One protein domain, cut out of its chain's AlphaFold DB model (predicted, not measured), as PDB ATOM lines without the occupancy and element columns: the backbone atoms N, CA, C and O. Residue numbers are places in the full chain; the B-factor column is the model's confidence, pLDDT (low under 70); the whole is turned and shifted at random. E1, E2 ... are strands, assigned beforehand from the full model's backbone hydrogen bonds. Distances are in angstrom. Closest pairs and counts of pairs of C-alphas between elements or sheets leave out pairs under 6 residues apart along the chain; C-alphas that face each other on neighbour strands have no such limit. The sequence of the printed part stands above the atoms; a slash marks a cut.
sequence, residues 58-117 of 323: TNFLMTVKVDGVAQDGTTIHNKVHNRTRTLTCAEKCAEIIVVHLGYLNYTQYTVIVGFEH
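AT A GLANCE: This is residues 58 to 117 of the 323 residues of the protein "Transmembrane protein 181" of Camelus dromedarius (UniProt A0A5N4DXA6). Look for a long, strongly twisted sheet with the longest strand, E1, in its middle: E4 runs beside it on one side, and E3 and E2 share the other side, E3 beside the earlier part of E1 and E2 beside its end. From the far end of E3 a long stretch with no named element, residues 90 to 107, runs back along the length of the sheet to the start of E4. The printed part has 60 residues with no named helix and four named strands, E1, E2, E3 and E4 along the chain; the sheet is branched, its neighbour pairs are antiparallel, and the class is all strand. The whole is a loose rod, with a radius of gyration of the C-alphas of 14.2 A and spans of 46 by 18 by 15 A.

IN THESE COORDINATES: Find C-alpha 58 at (24.698, 168.698, 290.488); from there E1, residues 58 to 69, runs 34.8 A to C-alpha 69 at (23.201, 148.925, 319.067). E4, residues 108 to 116, measures 26.6 A and ends at C-alpha 116, at (32.751, 161.925, 297.234). E3 is residues 81 to 89, 24.1 A long. Look at residues 75 to 77 for E2, a short strand of 6.1 A.

HOW THE PARTS SIT: Begin with E1, whose pairing is staggered: it pairs with E3 over residues 58 to 64, with E4 over 61 to 69 and with E2 over 67 to 69. E2 and E3 lie on one side of it and E4 on the other side; E2, E3 and E4 are edge strands. E1 and E4 are antiparallel at 157 degrees; C-alphas 66 and 111 face each other at 4.6 A, and N 112 and O 65 are within hydrogen-bond range at 2.8 A. E1 and E3 are antiparallel at 133 degrees; C-alphas 61 and 84 face each other at 4.4 A, and you will find N 87 and O 58 within hydrogen-bond range at 2.7 A. E1 and E2 form a hairpin, antiparallel at 147 degrees, with N 76 and O 68 within hydrogen-bond range at 2.8 A. E3 is apart from E2 and from E4.

THE WHOLE: The two C-alphas farthest apart are those of Asp 72 and Ala 90, 46.3 A, while those of Thr 58 and His 117, the first and last printed, are 10.3 A apart. The sheet's C-alphas lie up to 6.3 A off its best plane. The links from E1 to E2 and from E2 to E3 are tight; the link from E3 to E4, 18 residues, is long. The printed part has no cut. The mean pLDDT of the printed part is 75.3, and 12 residues are under 70, among them residues 73 to 75 and residues 102 to 103.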
ATOM      1  N   THR A  58      23.377 169.332 290.448       68.75
ATOM      2  CA  THR A  58      24.698 168.698 290.488       68.75
ATOM      3  C   THR A  58      24.584 167.285 291.043       68.75
ATOM      4  O   THR A  58      23.811 167.020 291.956       68.75
ATOM      5  N   ASN A  59      25.343 166.345 290.486       73.56
ATOM      6  CA  ASN A  59      25.340 164.958 290.942       73.56
ATOM      7  C   ASN A  59      26.553 164.721 291.835       73.56
ATOM      8  O   ASN A  59      27.662 165.094 291.460       73.56
ATOM      9  N   PHE A  60      26.355 164.063 292.972       75.62
ATOM     10  CA  PHE A  60      27.438 163.662 293.864       75.62
ATOM     11  C   PHE A  60      27.234 162.233 294.368       75.62
ATOM     12  O   PHE A  60      26.114 161.707 294.393       75.62
ATOM     13  N   LEU A  61      28.331 161.577 294.747       78.12
ATOM     14  CA  LEU A  61      28.283 160.233 295.306       78.12
ATOM     15  C   LEU A  61      28.236 160.320 296.832       78.12
ATOM     16  O   LEU A  61      29.064 160.978 297.459       78.12
ATOM     17  N   MET A  62      27.246 159.651 297.421       80.94
ATOM     18  CA  MET A  62      27.015 159.629 298.858       80.94
ATOM     19  C   MET A  62      27.096 158.195 299.375       80.94
ATOM     20  O   MET A  62      26.428 157.292 298.858       80.94
ATOM     21  N   THR A  63      27.890 157.984 300.418       82.19
ATOM     22  CA  THR A  63      27.985 156.704 301.120       82.19
ATOM     23  C   THR A  63      27.284 156.826 302.465       82.19
ATOM     24  O   THR A  63      27.494 157.781 303.210       82.19
ATOM     25  N   VAL A  64      26.387 155.888 302.765       82.38
ATOM     26  CA  VAL A  64      25.631 155.878 304.023       82.38
ATOM     27  C   VAL A  64      25.788 154.519 304.685       82.38
ATOM     28  O   VAL A  64      25.506 153.481 304.078       82.38
ATOM     29  N   LYS A  65      26.226 154.530 305.944       82.44
ATOM     30  CA  LYS A  65      26.299 153.358 306.817       82.44
ATOM     31  C   LYS A  65      25.457 153.616 308.064       82.44
ATOM     32  O   LYS A  65      25.537 154.692 308.649       82.44
ATOM     33  N   VAL A  66      24.644 152.637 308.453       83.81
ATOM     34  CA  VAL A  66      23.755 152.728 309.619       83.81
ATOM     35  C   VAL A  66      24.042 151.562 310.548       83.81
ATOM     36  O   VAL A  66      23.639 150.436 310.265       83.81
ATOM     37  N   ASP A  67      24.711 151.828 311.659       83.38
ATOM     38  CA  ASP A  67      24.985 150.822 312.682       83.38
ATOM     39  C   ASP A  67      23.950 150.954 313.811       83.38
ATOM     40  O   ASP A  67      23.602 152.066 314.213       83.38
ATOM     41  N   GLY A  68      23.418 149.828 314.292       81.81
ATOM     42  CA  GLY A  68      22.454 149.781 315.397       81.81
ATOM     43  C   GLY A  68      23.043 149.068 316.608       81.81
ATOM     44  O   GLY A  68      23.738 148.065 316.445       81.81
ATOM     45  N   VAL A  69      22.771 149.566 317.814       79.81
ATOM     46  CA  VAL A  69      23.201 148.925 319.067       79.81
ATOM     47  C   VAL A  69      21.993 148.287 319.745       79.81
ATOM     48  O   VAL A  69      21.017 148.970 320.066       79.81
ATOM     49  N   ALA A  70      22.040 146.968 319.940       73.38
ATOM     50  CA  ALA A  70      21.004 146.242 320.672       73.38
ATOM     51  C   ALA A  70      21.045 146.565 322.174       73.38
ATOM     52  O   ALA A  70      22.041 147.071 322.686       73.38
ATOM     53  N   GLN A  71      19.969 146.238 322.894       69.12
ATOM     54  CA  GLN A  71      19.890 146.449 324.349       69.12
ATOM     55  C   GLN A  71      21.000 145.707 325.117       69.12
ATOM     56  O   GLN A  71      21.425 146.178 326.167       69.12
ATOM     57  N   ASP A  72      21.543 144.636 324.534       70.12
ATOM     58  CA  ASP A  72      22.648 143.838 325.080       70.12
ATOM     59  C   ASP A  72      24.043 144.433 324.779       70.12
ATOM     60  O   ASP A  72      25.065 143.810 325.058       70.12
ATOM     61  N   GLY A  73      24.113 145.615 324.153       67.12
ATOM     62  CA  GLY A  73      25.365 146.289 323.783       67.12
ATOM     63  C   GLY A  73      26.038 145.755 322.513       67.12
ATOM     64  O   GLY A  73      27.083 146.263 322.110       67.12
ATOM     65  N   THR A  74      25.453 144.756 321.846       68.12
ATOM     66  CA  THR A  74      25.976 144.232 320.579       68.12
ATOM     67  C   THR A  74      25.731 145.224 319.437       68.12
ATOM     68  O   THR A  74      24.604 145.647 319.172       68.12
ATOM     69  N   THR A  75      26.807 145.620 318.753       66.81
ATOM     70  CA  THR A  75      26.762 146.493 317.573       66.81
ATOM     71  C   THR A  75      26.497 145.662 316.325       66.81
ATOM     72  O   THR A  75      27.346 144.877 315.896       66.81
ATOM     73  N   ILE A  76      25.329 145.840 315.713       70.94
ATOM     74  CA  ILE A  76      24.991 145.213 314.437       70.94
ATOM     75  C   ILE A  76      25.393 146.178 313.327       70.94
ATOM     76  O   ILE A  76      24.783 147.234 313.131       70.94
ATOM     77  N   HIS A  77      26.451 145.807 312.607       71.12
ATOM     78  CA  HIS A  77      26.934 146.563 311.462       71.12
ATOM     79  C   HIS A  77      26.096 146.242 310.228       71.12
ATOM     80  O   HIS A  77      26.127 145.112 309.735       71.12
ATOM     81  N   ASN A  78      25.379 147.231 309.693       67.75
ATOM     82  CA  ASN A  78      24.726 147.055 308.398       67.75
ATOM     83  C   ASN A  78      25.694 147.313 307.243       67.75
ATOM     84  O   ASN A  78      26.716 147.995 307.360       67.75
ATOM     85  N   LYS A  79      25.327 146.763 306.084       68.06
ATOM     86  CA  LYS A  79      26.050 146.932 304.825       68.06
ATOM     87  C   LYS A  79      26.091 148.411 304.422       68.06
ATOM     88  O   LYS A  79      25.085 149.111 304.494       68.06
ATOM     89  N   VAL A  80      27.256 148.870 303.965       72.00
ATOM     90  CA  VAL A  80      27.427 150.225 303.423       72.00
ATOM     91  C   VAL A  80      26.632 150.345 302.125       72.00
ATOM     92  O   VAL A  80      26.766 149.509 301.224       72.00
ATOM     93  N   HIS A  81      25.804 151.382 302.026       72.62
ATOM     94  CA  HIS A  81      25.036 151.677 300.826       72.62
ATOM     95  C   HIS A  81      25.623 152.890 300.108       72.62
ATOM     96  O   HIS A  81      25.558 154.015 300.602       72.62
ATOM     97  N   ASN A  82      26.150 152.651 298.908       73.44
ATOM     98  CA  ASN A  82      26.618 153.704 298.015       73.44
ATOM     99  C   ASN A  82      25.454 154.122 297.118       73.44
ATOM    100  O   ASN A  82      24.885 153.286 296.409       73.44
ATOM    101  N   ARG A  83      25.074 155.402 297.152       68.00
ATOM    102  CA  ARG A  83      24.048 155.955 296.265       68.00
ATOM    103  C   ARG A  83      24.506 157.282 295.679       68.00
ATOM    104  O   ARG A  83      24.902 158.190 296.399       68.00
ATOM    105  N   THR A  84      24.393 157.409 294.366       70.81
ATOM    106  CA  THR A  84      24.471 158.702 293.688       70.81
ATOM    107  C   THR A  84      23.220 159.515 294.008       70.81
ATOM    108  O   THR A  84      22.102 158.990 293.997       70.81
ATOM    109  N   ARG A  85      23.407 160.791 294.344       71.06
ATOM    110  CA  ARG A  85      22.338 161.739 294.666       71.06
ATOM    111  C   ARG A  85      22.518 163.018 293.866       71.06
ATOM    112  O   ARG A  85      23.629 163.374 293.488       71.06
ATOM    113  N   THR A  86      21.401 163.679 293.595       69.31
ATOM    114  CA  THR A  86      21.356 164.943 292.870       69.31
ATOM    115  C   THR A  86      21.045 166.059 293.869       69.31
ATOM    116  O   THR A  86      20.106 165.955 294.659       69.31
ATOM    117  N   LEU A  87      21.883 167.091 293.906       73.62
ATOM    118  CA  LEU A  87      21.715 168.281 294.729       73.62
ATOM    119  C   LEU A  87      21.166 169.393 293.843       73.62
ATOM    120  O   LEU A  87      21.725 169.687 292.788       73.62
ATOM    121  N   THR A  88      20.078 170.008 294.283       72.56
ATOM    122  CA  THR A  88      19.426 171.088 293.547       72.56
ATOM    123  C   THR A  88      19.635 172.383 294.319       72.56
ATOM    124  O   THR A  88      19.177 172.493 295.455       72.56
ATOM    125  N   CYS A  89      20.372 173.337 293.749       69.94
ATOM    126  CA  CYS A  89      20.787 174.549 294.456       69.94
ATOM    127  C   CYS A  89      20.369 175.825 293.722       69.94
ATOM    128  O   CYS A  89      20.549 175.959 292.510       69.94
ATOM    129  N   ALA A  90      19.841 176.771 294.500       71.81
ATOM    130  CA  ALA A  90      19.737 178.184 294.147       71.81
ATOM    131  C   ALA A  90      20.689 178.973 295.075       71.81
ATOM    132  O   ALA A  90      21.887 178.714 295.056       71.81
ATOM    133  N   GLU A  91      20.191 179.868 295.936       71.50
ATOM    134  CA  GLU A  91      20.997 180.508 297.000       71.50
ATOM    135  C   GLU A  91      21.204 179.604 298.227       71.50
ATOM    136  O   GLU A  91      22.239 179.652 298.891       71.50
ATOM    137  N   LYS A  92      20.216 178.750 298.511       73.12
ATOM    138  CA  LYS A  92      20.300 177.626 299.447       73.12
ATOM    139  C   LYS A  92      20.033 176.344 298.666       73.12
ATOM    140  O   LYS A  92      19.220 176.338 297.741       73.12
ATOM    141  N   CYS A  93      20.733 175.273 299.017       75.31
ATOM    142  CA  CYS A  93      20.483 173.965 298.424       75.31
ATOM    143  C   CYS A  93      19.235 173.328 299.037       75.31
ATOM    144  O   CYS A  93      18.967 173.501 300.228       75.31
ATOM    145  N   ALA A  94      18.479 172.603 298.214       74.94
ATOM    146  CA  ALA A  94      17.326 171.838 298.657       74.94
ATOM    147  C   ALA A  94      17.745 170.781 299.691       74.94
ATOM    148  O   ALA A  94      18.817 170.176 299.588       74.94
ATOM    149  N   GLU A  95      16.891 170.562 300.691       75.94
ATOM    150  CA  GLU A  95      17.111 169.529 301.701       75.94
ATOM    151  C   GLU A  95      17.136 168.140 301.048       75.94
ATOM    152  O   GLU A  95      16.309 167.818 300.195       75.94
ATOM    153  N   ILE A  96      18.069 167.292 301.483       74.44
ATOM    154  CA  ILE A  96      18.202 165.920 300.992       74.44
ATOM    155  C   ILE A  96      17.973 164.912 302.116       74.44
ATOM    156  O   ILE A  96      18.502 165.038 303.219       74.44
ATOM    157  N   ILE A  97      17.217 163.855 301.817       76.81
ATOM    158  CA  ILE A  97      17.021 162.745 302.755       76.81
ATOM    159  C   ILE A  97      18.232 161.810 302.670       76.81
ATOM    160  O   ILE A  97      18.393 161.055 301.702       76.81
ATOM    161  N   VAL A  98      19.073 161.871 303.704       75.81
ATOM    162  CA  VAL A  98      20.273 161.037 303.893       75.81
ATOM    163  C   VAL A  98      19.895 159.578 304.142       75.81
ATOM    164  O   VAL A  98      20.336 158.676 303.432       75.81
ATOM    165  N   VAL A  99      19.042 159.357 305.138       76.69
ATOM    166  CA  VAL A  99      18.588 158.039 305.572       76.69
ATOM    167  C   VAL A  99      17.127 158.138 305.987       76.69
ATOM    168  O   VAL A  99      16.720 159.110 306.617       76.69
ATOM    169  N   HIS A 100      16.337 157.133 305.622       76.38
ATOM    170  CA  HIS A 100      14.971 156.975 306.097       76.38
ATOM    171  C   HIS A 100      14.858 155.618 306.789       76.38
ATOM    172  O   HIS A 100      14.994 154.571 306.152       76.38
ATOM    173  N   LEU A 101      14.642 155.649 308.102       71.50
ATOM    174  CA  LEU A 101      14.387 154.470 308.920       71.50
ATOM    175  C   LEU A 101      12.884 154.411 309.176       71.50
ATOM    176  O   LEU A 101      12.357 155.216 309.934       71.50
ATOM    177  N   GLY A 102      12.195 153.471 308.527       64.88
ATOM    178  CA  GLY A 102      10.749 153.297 308.709       64.88
ATOM    179  C   GLY A 102      10.367 152.772 310.096       64.88
ATOM    180  O   GLY A 102       9.235 152.956 310.525       64.88
ATOM    181  N   TYR A 103      11.307 152.140 310.805       66.00
ATOM    182  CA  TYR A 103      11.110 151.646 312.162       66.00
ATOM    183  C   TYR A 103      12.421 151.696 312.956       66.00
ATOM    184  O   TYR A 103      13.506 151.493 312.400       66.00
ATOM    185  N   LEU A 104      12.314 151.943 314.262       74.06
ATOM    186  CA  LEU A 104      13.433 151.993 315.201       74.06
ATOM    187  C   LEU A 104      13.425 150.724 316.070       74.06
ATOM    188  O   LEU A 104      12.713 150.638 317.062       74.06
ATOM    189  N   ASN A 105      14.204 149.721 315.664       73.12
ATOM    190  CA  ASN A 105      14.391 148.448 316.375       73.12
ATOM    191  C   ASN A 105      15.418 148.534 317.515       73.12
ATOM    192  O   ASN A 105      15.403 147.703 318.418       73.12
ATOM    193  N   TYR A 106      16.337 149.497 317.442       80.50
ATOM    194  CA  TYR A 106      17.476 149.625 318.347       80.50
ATOM    195  C   TYR A 106      17.369 150.898 319.184       80.50
ATOM    196  O   TYR A 106      16.735 151.873 318.781       80.50
ATOM    197  N   THR A 107      17.996 150.894 320.358       78.88
ATOM    198  CA  THR A 107      17.980 152.046 321.275       78.88
ATOM    199  C   THR A 107      18.949 153.136 320.837       78.88
ATOM    200  O   THR A 107      18.700 154.314 321.085       78.88
ATOM    201  N   GLN A 108      20.037 152.758 320.164       82.19
ATOM    202  CA  GLN A 108      21.013 153.687 319.614       82.19
ATOM    203  C   GLN A 108      21.314 153.354 318.157       82.19
ATOM    204  O   GLN A 108      21.489 152.191 317.785       82.19
ATOM    205  N   TYR A 109      21.394 154.407 317.349       83.94
ATOM    206  CA  TYR A 109      21.751 154.349 315.941       83.94
ATOM    207  C   TYR A 109      22.921 155.287 315.672       83.94
ATOM    208  O   TYR A 109      22.854 156.473 315.993       83.94
ATOM    209  N   THR A 110      23.956 154.766 315.021       84.38
ATOM    210  CA  THR A 110      25.096 155.546 314.541       84.38
ATOM    211  C   THR A 110      25.031 155.603 313.023       84.38
ATOM    212  O   THR A 110      25.193 154.588 312.342       84.38
ATOM    213  N   VAL A 111      24.775 156.794 312.480       84.25
ATOM    214  CA  VAL A 111      24.723 157.028 311.033       84.25
ATOM    215  C   VAL A 111      26.018 157.693 310.593       84.25
ATOM    216  O   VAL A 111      26.320 158.807 311.010       84.25
ATOM    217  N   ILE A 112      26.777 157.005 309.745       84.38
ATOM    218  CA  ILE A 112      28.027 157.504 309.171       84.38
ATOM    219  C   ILE A 112      27.765 157.852 307.711       84.38
ATOM    220  O   ILE A 112      27.286 157.018 306.937       84.38
ATOM    221  N   VAL A 113      28.075 159.093 307.348       85.62
ATOM    222  CA  VAL A 113      27.852 159.640 306.012       85.62
ATOM    223  C   VAL A 113      29.188 160.051 305.412       85.62
ATOM    224  O   VAL A 113      29.916 160.837 306.014       85.62
ATOM    225  N   GLY A 114      29.502 159.527 304.231       84.81
ATOM    226  CA  GLY A 114      30.648 159.939 303.430       84.81
ATOM    227  C   GLY A 114      30.204 160.612 302.135       84.81
ATOM    228  O   GLY A 114      29.156 160.296 301.565       84.81
ATOM    229  N   PHE A 115      31.019 161.552 301.673       83.81
ATOM    230  CA  PHE A 115      30.769 162.340 300.474       83.81
ATOM    231  C   PHE A 115      31.970 162.240 299.541       83.81
ATOM    232  O   PHE A 115      33.102 162.461 299.967       83.81
ATOM    233  N   GLU A 116      31.722 161.948 298.269       81.69
ATOM    234  CA  GLU A 116      32.751 161.925 297.234       81.69
ATOM    235  C   GLU A 116      32.361 162.854 296.077       81.69
ATOM    236  O   GLU A 116      31.207 162.882 295.643       81.69
ATOM    237  N   HIS A 117      33.350 163.585 295.550       73.50
ATOM    238  CA  HIS A 117      33.218 164.463 294.379       73.50
ATOM    239  C   HIS A 117      32.189 165.607 294.533       73.50
ATOM    240  O   HIS A 117      31.383 165.852 293.638       73.50
TER     241      HIS A 117